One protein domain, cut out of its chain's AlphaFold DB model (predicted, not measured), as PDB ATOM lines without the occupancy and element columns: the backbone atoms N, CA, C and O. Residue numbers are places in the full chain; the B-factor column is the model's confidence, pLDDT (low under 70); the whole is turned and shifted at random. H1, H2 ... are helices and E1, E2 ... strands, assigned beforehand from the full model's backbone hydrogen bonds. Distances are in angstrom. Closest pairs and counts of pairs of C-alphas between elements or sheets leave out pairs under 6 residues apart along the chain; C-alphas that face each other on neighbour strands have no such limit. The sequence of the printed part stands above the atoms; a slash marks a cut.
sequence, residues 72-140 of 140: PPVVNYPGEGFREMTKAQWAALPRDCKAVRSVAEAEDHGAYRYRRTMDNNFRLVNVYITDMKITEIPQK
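AT A GLANCE: This is residues 72 to 140 of the 140 residues of the protein "Hydrolase" of Escherichia coli (UniProt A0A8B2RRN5). A small, strongly twisted sheet of four strands is built on a hairpin, E2 and E3, that reaches along the longest axis; E4 folds back across E3, and short E1 lies beside E4. One short helix, H1, packs near one end of this sheet, while the turn between E2 and E3 makes the far end. The printed part has 69 residues, with one named helix and four named strands along the chain as E1, H1, E2, E3, E4; the sheet's order is E1, E4, E3, E2, mixed. The class is mixed, helices and strands, with under half of the residues, 28, in named elements. The whole is compact, with a radius of gyration of the C-alphas of 12.2 A and spans of 34 by 23 by 21 A.

IN THESE COORDINATES: Find C-alpha 112 at (356.683, 540.270, 358.547); from there E3, residues 112 to 118, runs 20.3 A. E2, residues 98 to 103, measures 16.5 A. E4, residues 124 to 129, runs 15.7 A and ends at C-alpha 129, at (351.565, 544.695, 343.978). E1 is residues 83 to 85, starting at C-alpha 83, at (343.353, 544.168, 346.119). H1 is residues 87 to 92, 8.7 A long.

HOW THE PARTS SIT: Look first at E2 and E3, an antiparallel hairpin at 149 degrees, where N 101 and O 114 are 2.9 A apart, within hydrogen-bond range. E3 and E4 form another hairpin, antiparallel at 114 degrees, with N 125 and O 117 at 2.9 A. E2, E3 and E4 make a meander, each strand the antiparallel neighbour of the one before. E4 is staggered: residues 124 to 126 pair with E3, residues 127 to 129 with E1. E1 and E4 are parallel at 37 degrees, with N 83 and O 126 at 2.8 A. E1 and E2 are edge strands and apart. E1, H1 and E2 form a split strand-helix-strand unit, two strands of one sheet that follow each other among the strands, with a helix between them in the chain and E4 and E3 between them in the sheet; its crossover is right-handed. H1 is on the sheet at a height of 9.4 A, over none of the strands, but only just: 2 of its C-alphas fall on E4 and 2 on E3. The closest C-alphas of H1 and E4, those of Lys 87 and Ile 129, are 6.1 A apart. In H1 every O i to N i+4 pair is within hydrogen-bond range.

THE WHOLE: The two C-alphas farthest apart, those of Ala 92 and Glu 107, are 36.0 A apart. The printed part has no cut. The link from E2 to E3 is short; the other links between named elements are tight. The mean pLDDT of the printed part is 93.5, and no printed residue is under 70.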
ATOM      1  N   PRO A  72     361.156 543.882 359.946       89.19
ATOM      2  CA  PRO A  72     360.781 542.667 359.225       89.19
ATOM      3  C   PRO A  72     360.542 542.926 357.729       89.19
ATOM      4  O   PRO A  72     360.198 544.059 357.367       89.19
ATOM      5  N   PRO A  73     360.705 541.949 356.827       93.06
ATOM      6  CA  PRO A  73     360.508 542.169 355.394       93.06
ATOM      7  C   PRO A  73     359.069 542.596 355.077       93.06
ATOM      8  O   PRO A  73     358.130 542.226 355.781       93.06
ATOM      9  N   VAL A  74     358.887 543.402 354.022       96.12
ATOM     10  CA  VAL A  74     357.543 543.665 353.482       96.12
ATOM     11  C   VAL A  74     357.236 542.594 352.445       96.12
ATOM     12  O   VAL A  74     357.842 542.605 351.375       96.12
ATOM     13  N   VAL A  75     356.307 541.704 352.767       97.31
ATOM     14  CA  VAL A  75     355.874 540.610 351.895       97.31
ATOM     15  C   VAL A  75     355.003 541.138 350.755       97.31
ATOM     16  O   VAL A  75     354.430 542.234 350.831       97.31
ATOM     17  N   ASN A  76     354.953 540.376 349.669       97.88
ATOM     18  CA  ASN A  76     354.179 540.672 348.472       97.88
ATOM     19  C   ASN A  76     353.798 539.350 347.807       97.88
ATOM     20  O   ASN A  76     354.596 538.803 347.058       97.88
ATOM     21  N   TYR A  77     352.613 538.833 348.095       96.25
ATOM     22  CA  TYR A  77     352.109 537.584 347.529       96.25
ATOM     23  C   TYR A  77     350.621 537.758 347.181       96.25
ATOM     24  O   TYR A  77     349.958 538.599 347.804       96.25
ATOM     25  N   PRO A  78     350.102 537.038 346.171       96.06
ATOM     26  CA  PRO A  78     348.678 537.041 345.858       96.06
ATOM     27  C   PRO A  78     347.898 536.264 346.925       96.06
ATOM     28  O   PRO A  78     348.366 535.248 347.430       96.06
ATOM     29  N   GLY A  79     346.697 536.718 347.261       93.94
ATOM     30  CA  GLY A  79     345.852 536.061 348.254       93.94
ATOM     31  C   GLY A  79     344.381 536.355 348.013       93.94
ATOM     32  O   GLY A  79     344.028 537.366 347.402       93.94
ATOM     33  N   GLU A  80     343.511 535.474 348.495       93.19
ATOM     34  CA  GLU A  80     342.070 535.669 348.372       93.19
ATOM     35  C   GLU A  80     341.633 536.968 349.071       93.19
ATOM     36  O   GLU A  80     342.050 537.275 350.191       93.19
ATOM     37  N   GLY A  81     340.825 537.774 348.378       90.62
ATOM     38  CA  GLY A  81     340.364 539.071 348.874       90.62
ATOM     39  C   GLY A  81     341.431 540.175 348.886       90.62
ATOM     40  O   GLY A  81     341.170 541.264 349.406       90.62
ATOM     41  N   PHE A  82     342.625 539.938 348.329       94.88
ATOM     42  CA  PHE A  82     343.630 540.988 348.178       94.88
ATOM     43  C   PHE A  82     343.233 541.904 347.023       94.88
ATOM     44  O   PHE A  82     342.779 541.467 345.969       94.88
ATOM     45  N   ARG A  83     343.450 543.202 347.204       95.12
ATOM     46  CA  ARG A  83     343.353 544.168 346.119       95.12
ATOM     47  C   ARG A  83     344.651 544.159 345.326       95.12
ATOM     48  O   ARG A  83     345.708 544.509 345.854       95.12
ATOM     49  N   GLU A  84     344.548 543.814 344.056       96.38
ATOM     50  CA  GLU A  84     345.655 543.911 343.114       96.38
ATOM     51  C   GLU A  84     345.819 545.344 342.616       96.38
ATOM     52  O   GLU A  84     344.838 546.039 342.331       96.38
ATOM     53  N   MET A  85     347.061 545.809 342.532       96.62
ATOM     54  CA  MET A  85     347.385 547.089 341.906       96.62
ATOM     55  C   MET A  85     348.855 547.149 341.501       96.62
ATOM     56  O   MET A  85     349.682 546.401 342.009       96.62
ATOM     57  N   THR A  86     349.209 548.087 340.634       97.88
ATOM     58  CA  THR A  86     350.610 548.360 340.300       97.88
ATOM     59  C   THR A  86     351.279 549.235 341.356       97.88
ATOM     60  O   THR A  86     350.629 549.925 342.155       97.88
ATOM     61  N   LYS A  87     352.610 549.288 341.332       97.19
ATOM     62  CA  LYS A  87     353.408 550.179 342.176       97.19
ATOM     63  C   LYS A  87     353.007 551.643 341.988       97.19
ATOM     64  O   LYS A  87     352.968 552.391 342.966       97.19
ATOM     65  N   ALA A  88     352.691 552.043 340.755       97.44
ATOM     66  CA  ALA A  88     352.239 553.395 340.435       97.44
ATOM     67  C   ALA A  88     350.880 553.709 341.081       97.44
ATOM     68  O   ALA A  88     350.729 554.746 341.725       97.44
ATOM     69  N   GLN A  89     349.922 552.783 340.997       96.19
ATOM     70  CA  GLN A  89     348.613 552.926 341.641       96.19
ATOM     71  C   GLN A  89     348.743 553.001 343.171       96.19
ATOM     72  O   GLN A  89     348.172 553.892 343.798       96.19
ATOM     73  N   TRP A  90     349.568 552.141 343.778       96.25
ATOM     74  CA  TRP A  90     349.860 552.210 345.213       96.25
ATOM     75  C   TRP A  90     350.510 553.538 345.623       96.25
ATOM     76  O   TRP A  90     350.208 554.087 346.687       96.25
ATOM     77  N   ALA A  91     351.419 554.071 344.803       95.38
ATOM     78  CA  ALA A  91     352.050 555.362 345.054       95.38
ATOM     79  C   ALA A  91     351.029 556.510 345.008       95.38
ATOM     80  O   ALA A  91     351.068 557.362 345.896       95.38
ATOM     81  N   ALA A  92     350.088 556.468 344.061       95.62
ATOM     82  CA  ALA A  92     349.039 557.470 343.877       95.62
ATOM     83  C   ALA A  92     347.971 557.480 344.986       95.62
ATOM     84  O   ALA A  92     347.343 558.511 345.216       95.62
ATOM     85  N   LEU A  93     347.769 556.366 345.702       93.31
ATOM     86  CA  LEU A  93     346.811 556.310 346.811       93.31
ATOM     87  C   LEU A  93     347.138 557.351 347.906       93.31
ATOM     88  O   LEU A  93     348.307 557.441 348.315       93.31
ATOM     89  N   PRO A  94     346.136 558.075 348.449       91.94
ATOM     90  CA  PRO A  94     346.331 558.980 349.579       91.94
ATOM     91  C   PRO A  94     346.972 558.271 350.773       91.94
ATOM     92  O   PRO A  94     346.697 557.097 351.031       91.94
ATOM     93  N   ARG A  95     347.823 558.986 351.522       90.00
ATOM     94  CA  ARG A  95     348.550 558.417 352.669       90.00
ATOM     95  C   ARG A  95     347.604 557.845 353.726       90.00
ATOM     96  O   ARG A  95     347.916 556.798 354.275       90.00
ATOM     97  N   ASP A  96     346.463 558.482 353.955       89.12
ATOM     98  CA  ASP A  96     345.495 558.045 354.969       89.12
ATOM     99  C   ASP A  96     344.659 556.838 354.513       89.12
ATOM    100  O   ASP A  96     344.133 556.092 355.335       89.12
ATOM    101  N   CYS A  97     344.613 556.573 353.203       90.12
ATOM    102  CA  CYS A  97     343.912 555.428 352.620       90.12
ATOM    103  C   CYS A  97     344.811 554.193 352.453       90.12
ATOM    104  O   CYS A  97     344.352 553.163 351.951       90.12
ATOM    105  N   LYS A  98     346.095 554.272 352.830       94.12
ATOM    106  CA  LYS A  98     347.055 553.171 352.687       94.12
ATOM    107  C   LYS A  98     347.934 553.005 353.917       94.12
ATOM    108  O   LYS A  98     348.370 553.967 354.538       94.12
ATOM    109  N   ALA A  99     348.256 551.764 354.252       94.56
ATOM    110  CA  ALA A  99     349.107 551.462 355.394       94.56
ATOM    111  C   ALA A  99     350.005 550.258 355.126       94.56
ATOM    112  O   ALA A  99     349.673 549.356 354.360       94.56
ATOM    113  N   VAL A 100     351.139 550.226 355.821       95.62
ATOM    114  CA  VAL A 100     351.937 549.012 355.994       95.62
ATOM    115  C   VAL A 100     351.748 548.563 357.436       95.62
ATOM    116  O   VAL A 100     351.998 549.343 358.358       95.62
ATOM    117  N   ARG A 101     351.262 547.339 357.633       94.19
ATOM    118  CA  ARG A 101     351.054 546.731 358.952       94.19
ATOM    119  C   ARG A 101     352.153 545.717 359.240       94.19
ATOM    120  O   ARG A 101     352.735 545.174 358.306       94.19
ATOM    121  N   SER A 102     352.426 545.495 360.520       93.94
ATOM    122  CA  SER A 102     353.370 544.481 360.995       93.94
ATOM    123  C   SER A 102     352.612 543.301 361.588       93.94
ATOM    124  O   SER A 102     351.558 543.497 362.192       93.94
ATOM    125  N   VAL A 103     353.176 542.110 361.433       93.25
ATOM    126  CA  VAL A 103     352.773 540.872 362.098       93.25
ATOM    127  C   VAL A 103     353.978 540.392 362.900       93.25
ATOM    128  O   VAL A 103     355.106 540.422 362.397       93.25
ATOM    129  N   ALA A 104     353.745 540.054 364.169       90.00
ATOM    130  CA  ALA A 104     354.775 539.489 365.032       90.00
ATOM    131  C   ALA A 104     355.159 538.082 364.551       90.00
ATOM    132  O   ALA A 104     354.441 537.472 363.768       90.00
ATOM    133  N   GLU A 105     356.302 537.584 365.005       89.62
ATOM    134  CA  GLU A 105     356.638 536.173 364.831       89.62
ATOM    135  C   GLU A 105     355.604 535.291 365.549       89.62
ATOM    136  O   GLU A 105     355.156 535.631 366.647       89.62
ATOM    137  N   ALA A 106     355.244 534.176 364.920       91.00
ATOM    138  CA  ALA A 106     354.404 533.123 365.474       91.00
ATOM    139  C   ALA A 106     355.093 531.755 365.293       91.00
ATOM    140  O   ALA A 106     356.245 531.675 364.866       91.00
ATOM    141  N   GLU A 107     354.419 530.671 365.673       88.62
ATOM    142  CA  GLU A 107     354.967 529.311 365.562       88.62
ATOM    143  C   GLU A 107     355.177 528.878 364.100       88.62
ATOM    144  O   GLU A 107     356.147 528.192 363.795       88.62
ATOM    145  N   ASP A 108     354.313 529.340 363.198       91.88
ATOM    146  CA  ASP A 108     354.241 528.975 361.781       91.88
ATOM    147  C   ASP A 108     354.897 529.995 360.834       91.88
ATOM    148  O   ASP A 108     355.088 529.713 359.650       91.88
ATOM    149  N   HIS A 109     355.250 531.186 361.323       90.56
ATOM    150  CA  HIS A 109     355.855 532.221 360.492       90.56
ATOM    151  C   HIS A 109     356.776 533.178 361.260       90.56
ATOM    152  O   HIS A 109     356.502 533.614 362.380       90.56
ATOM    153  N   GLY A 110     357.843 533.617 360.593       92.50
ATOM    154  CA  GLY A 110     358.672 534.732 361.039       92.50
ATOM    155  C   GLY A 110     357.904 536.058 361.044       92.50
ATOM    156  O   GLY A 110     356.853 536.201 360.418       92.50
ATOM    157  N   ALA A 111     358.429 537.070 361.738       93.38
ATOM    158  CA  ALA A 111     357.838 538.407 361.704       93.38
ATOM    159  C   ALA A 111     357.848 538.972 360.272       93.38
ATOM    160  O   ALA A 111     358.834 538.847 359.539       93.38
ATOM    161  N   TYR A 112     356.779 539.665 359.877       95.56
ATOM    162  CA  TYR A 112     356.683 540.270 358.547       95.56
ATOM    163  C   TYR A 112     355.833 541.539 358.533       95.56
ATOM    164  O   TYR A 112     355.208 541.934 359.517       95.56
ATOM    165  N   ARG A 113     355.838 542.241 357.401       96.94
ATOM    166  CA  ARG A 113     355.005 543.419 357.151       96.94
ATOM    167  C   ARG A 113     354.245 543.263 355.848       96.94
ATOM    168  O   ARG A 113     354.797 542.743 354.892       96.94
ATOM    169  N   TYR A 114     353.027 543.777 355.764       96.38
ATOM    170  CA  TYR A 114     352.195 543.678 354.560       96.38
ATOM    171  C   TYR A 114     351.475 544.996 354.269       96.38
ATOM    172  O   TYR A 114     351.316 545.851 355.148       96.38
ATOM    173  N   ARG A 115     351.084 545.191 353.008       97.25
ATOM    174  CA  ARG A 115     350.379 546.392 352.545       97.25
ATOM    175  C   ARG A 115     348.875 546.213 352.698       97.25
ATOM    176  O   ARG A 115     348.345 545.143 352.408       97.25
ATOM    177  N   ARG A 116     348.196 547.282 353.108       96.25
ATOM    178  CA  ARG A 116     346.736 547.383 353.131       96.25
ATOM    179  C   ARG A 116     346.266 548.701 352.553       96.25
ATOM    180  O   ARG A 116     346.951 549.718 352.676       96.25
ATOM    181  N   THR A 117     345.063 548.696 352.005       95.88
ATOM    182  CA  THR A 117     344.357 549.913 351.612       95.88
ATOM    183  C   THR A 117     342.876 549.803 351.931       95.88
ATOM    184  O   THR A 117     342.377 548.717 352.217       95.88
ATOM    185  N   MET A 118     342.192 550.937 351.901       92.88
ATOM    186  CA  MET A 118     340.742 550.991 351.926       92.88
ATOM    187  C   MET A 118     340.188 550.617 350.543       92.88
ATOM    188  O   MET A 118     340.638 551.144 349.520       92.88
ATOM    189  N   ASP A 119     339.257 549.670 350.499       85.88
ATOM    190  CA  ASP A 119     338.489 549.362 349.295       85.88
ATOM    191  C   ASP A 119     337.318 550.347 349.111       85.88
ATOM    192  O   ASP A 119     337.102 551.255 349.917       85.88
ATOM    193  N   ASN A 120     336.554 550.168 348.034       83.56
ATOM    194  CA  ASN A 120     335.413 551.033 347.715       83.56
ATOM    195  C   ASN A 120     334.248 550.896 348.717       83.56
ATOM    196  O   ASN A 120     333.364 551.746 348.733       83.56
ATOM    197  N   ASN A 121     334.259 549.859 349.559       86.75
ATOM    198  CA  ASN A 121     333.276 549.608 350.612       86.75
ATOM    199  C   ASN A 121     333.787 550.056 351.992       86.75
ATOM    200  O   ASN A 121     333.253 549.629 353.017       86.75
ATOM    201  N   PHE A 122     334.836 550.884 352.035       84.31
ATOM    202  CA  PHE A 122     335.477 551.366 353.262       84.31
ATOM    203  C   PHE A 122     336.050 550.254 354.155       84.31
ATOM    204  O   PHE A 122     336.284 550.450 355.350       84.31
ATOM    205  N   ARG A 123     336.330 549.076 353.587       89.00
ATOM    206  CA  ARG A 123     336.980 547.963 354.280       89.00
ATOM    207  C   ARG A 123     338.478 548.016 354.060       89.00
ATOM    208  O   ARG A 123     338.970 548.306 352.973       89.00
ATOM    209  N   LEU A 124     339.230 547.698 355.105       92.12
ATOM    210  CA  LEU A 124     340.672 547.552 354.987       92.12
ATOM    211  C   LEU A 124     340.992 546.175 354.393       92.12
ATOM    212  O   LEU A 124     340.806 545.157 355.059       92.12
ATOM    213  N   VAL A 125     341.554 546.148 353.192       94.94
ATOM    214  CA  VAL A 125     341.940 544.923 352.477       94.94
ATOM    215  C   VAL A 125     343.451 544.852 352.303       94.94
ATOM    216  O   VAL A 125     344.135 545.881 352.316       94.94
ATOM    217  N   ASN A 126     343.985 543.639 352.175       96.69
ATOM    218  CA  ASN A 126     345.398 543.424 351.870       96.69
ATOM    219  C   ASN A 126     345.682 543.791 350.413       96.69
ATOM    220  O   ASN A 126     344.774 543.821 349.587       96.69
ATOM    221  N   VAL A 127     346.936 544.113 350.105       97.31
ATOM    222  CA  VAL A 127     347.338 544.558 348.768       97.31
ATOM    223  C   VAL A 127     348.449 543.681 348.227       97.31
ATOM    224  O   VAL A 127     349.490 543.533 348.872       97.31
ATOM    225  N   TYR A 128     348.240 543.193 347.008       97.81
ATOM    226  CA  TYR A 128     349.261 542.570 346.178       97.81
ATOM    227  C   TYR A 128     349.692 543.564 345.094       97.81
ATOM    228  O   TYR A 128     348.857 544.116 344.377       97.81
ATOM    229  N   ILE A 129     350.999 543.833 345.013       97.88
ATOM    230  CA  ILE A 129     351.565 544.695 343.978       97.88
ATOM    231  C   ILE A 129     352.034 543.824 342.810       97.88
ATOM    232  O   ILE A 129     353.037 543.119 342.941       97.88
ATOM    233  N   THR A 130     351.310 543.877 341.692       97.56
ATOM    234  CA  THR A 130     351.427 542.917 340.576       97.56
ATOM    235  C   THR A 130     352.720 543.057 339.772       97.56
ATOM    236  O   THR A 130     353.248 542.073 339.266       97.56
ATOM    237  N   ASP A 131     353.272 544.266 339.693       97.06
ATOM    238  CA  ASP A 131     354.534 544.591 339.016       97.06
ATOM    239  C   ASP A 131     355.749 544.575 339.969       97.06
ATOM    240  O   ASP A 131     356.843 545.022 339.617       97.06
ATOM    241  N   MET A 132     355.581 544.061 341.193       96.19
ATOM    242  CA  MET A 132     356.671 543.808 342.135       96.19
ATOM    243  C   MET A 132     356.960 542.314 342.256       96.19
ATOM    244  O   MET A 132     356.058 541.482 342.191       96.19
ATOM    245  N   LYS A 133     358.227 541.973 342.530       95.88
ATOM    246  CA  LYS A 133     358.618 540.588 342.823       95.88
ATOM    247  C   LYS A 133     357.764 540.001 343.947       95.88
ATOM    248  O   LYS A 133     357.440 540.699 344.917       95.88
ATOM    249  N   ILE A 134     357.462 538.711 343.836       96.38
ATOM    250  CA  ILE A 134     356.826 537.978 344.923       96.38
ATOM    251  C   ILE A 134     357.815 537.885 346.090       96.38
ATOM    252  O   ILE A 134     359.026 537.742 345.910       96.38
ATOM    253  N   THR A 135     357.317 538.089 347.299       96.12
ATOM    254  CA  THR A 135     358.069 537.946 348.545       96.12
ATOM    255  C   THR A 135     357.157 537.224 349.518       96.12
ATOM    256  O   THR A 135     356.196 537.821 350.004       96.12
ATOM    257  N   GLU A 136     357.456 535.951 349.746       94.75
ATOM    258  CA  GLU A 136     356.678 535.063 350.606       94.75
ATOM    259  C   GLU A 136     356.796 535.439 352.084       94.75
ATOM    260  O   GLU A 136     357.701 536.177 352.497       94.75
ATOM    261  N   ILE A 137     355.870 534.915 352.887       93.94
ATOM    262  CA  ILE A 137     355.948 535.002 354.344       93.94
ATOM    263  C   ILE A 137     357.183 534.210 354.810       93.94
ATOM    264  O   ILE A 137     357.301 533.028 354.473       93.94
ATOM    265  N   PRO A 138     358.108 534.831 355.570       91.12
ATOM    266  CA  PRO A 138     359.257 534.126 356.120       91.12
ATOM    267  C   PRO A 138     358.803 532.936 356.966       91.12
ATOM    268  O   PRO A 138     357.958 533.097 357.843       91.12
ATOM    269  N   GLN A 139     359.381 531.766 356.714       89.38
ATOM    270  CA  GLN A 139     359.253 530.619 357.609       89.38
ATOM    271  C   GLN A 139     360.171 530.816 358.819       89.38
ATOM    272  O   GLN A 139     361.151 531.566 358.733       89.38
ATOM    273  N   LYS A 140     359.806 530.193 359.938       75.44
ATOM    274  CA  LYS A 140     360.630 530.177 361.144       75.44
ATOM    275  C   LYS A 140     361.831 529.244 360.989       75.44
ATOM    276  O   LYS A 140     361.683 528.207 360.306       75.44
TER     277      LYS A 140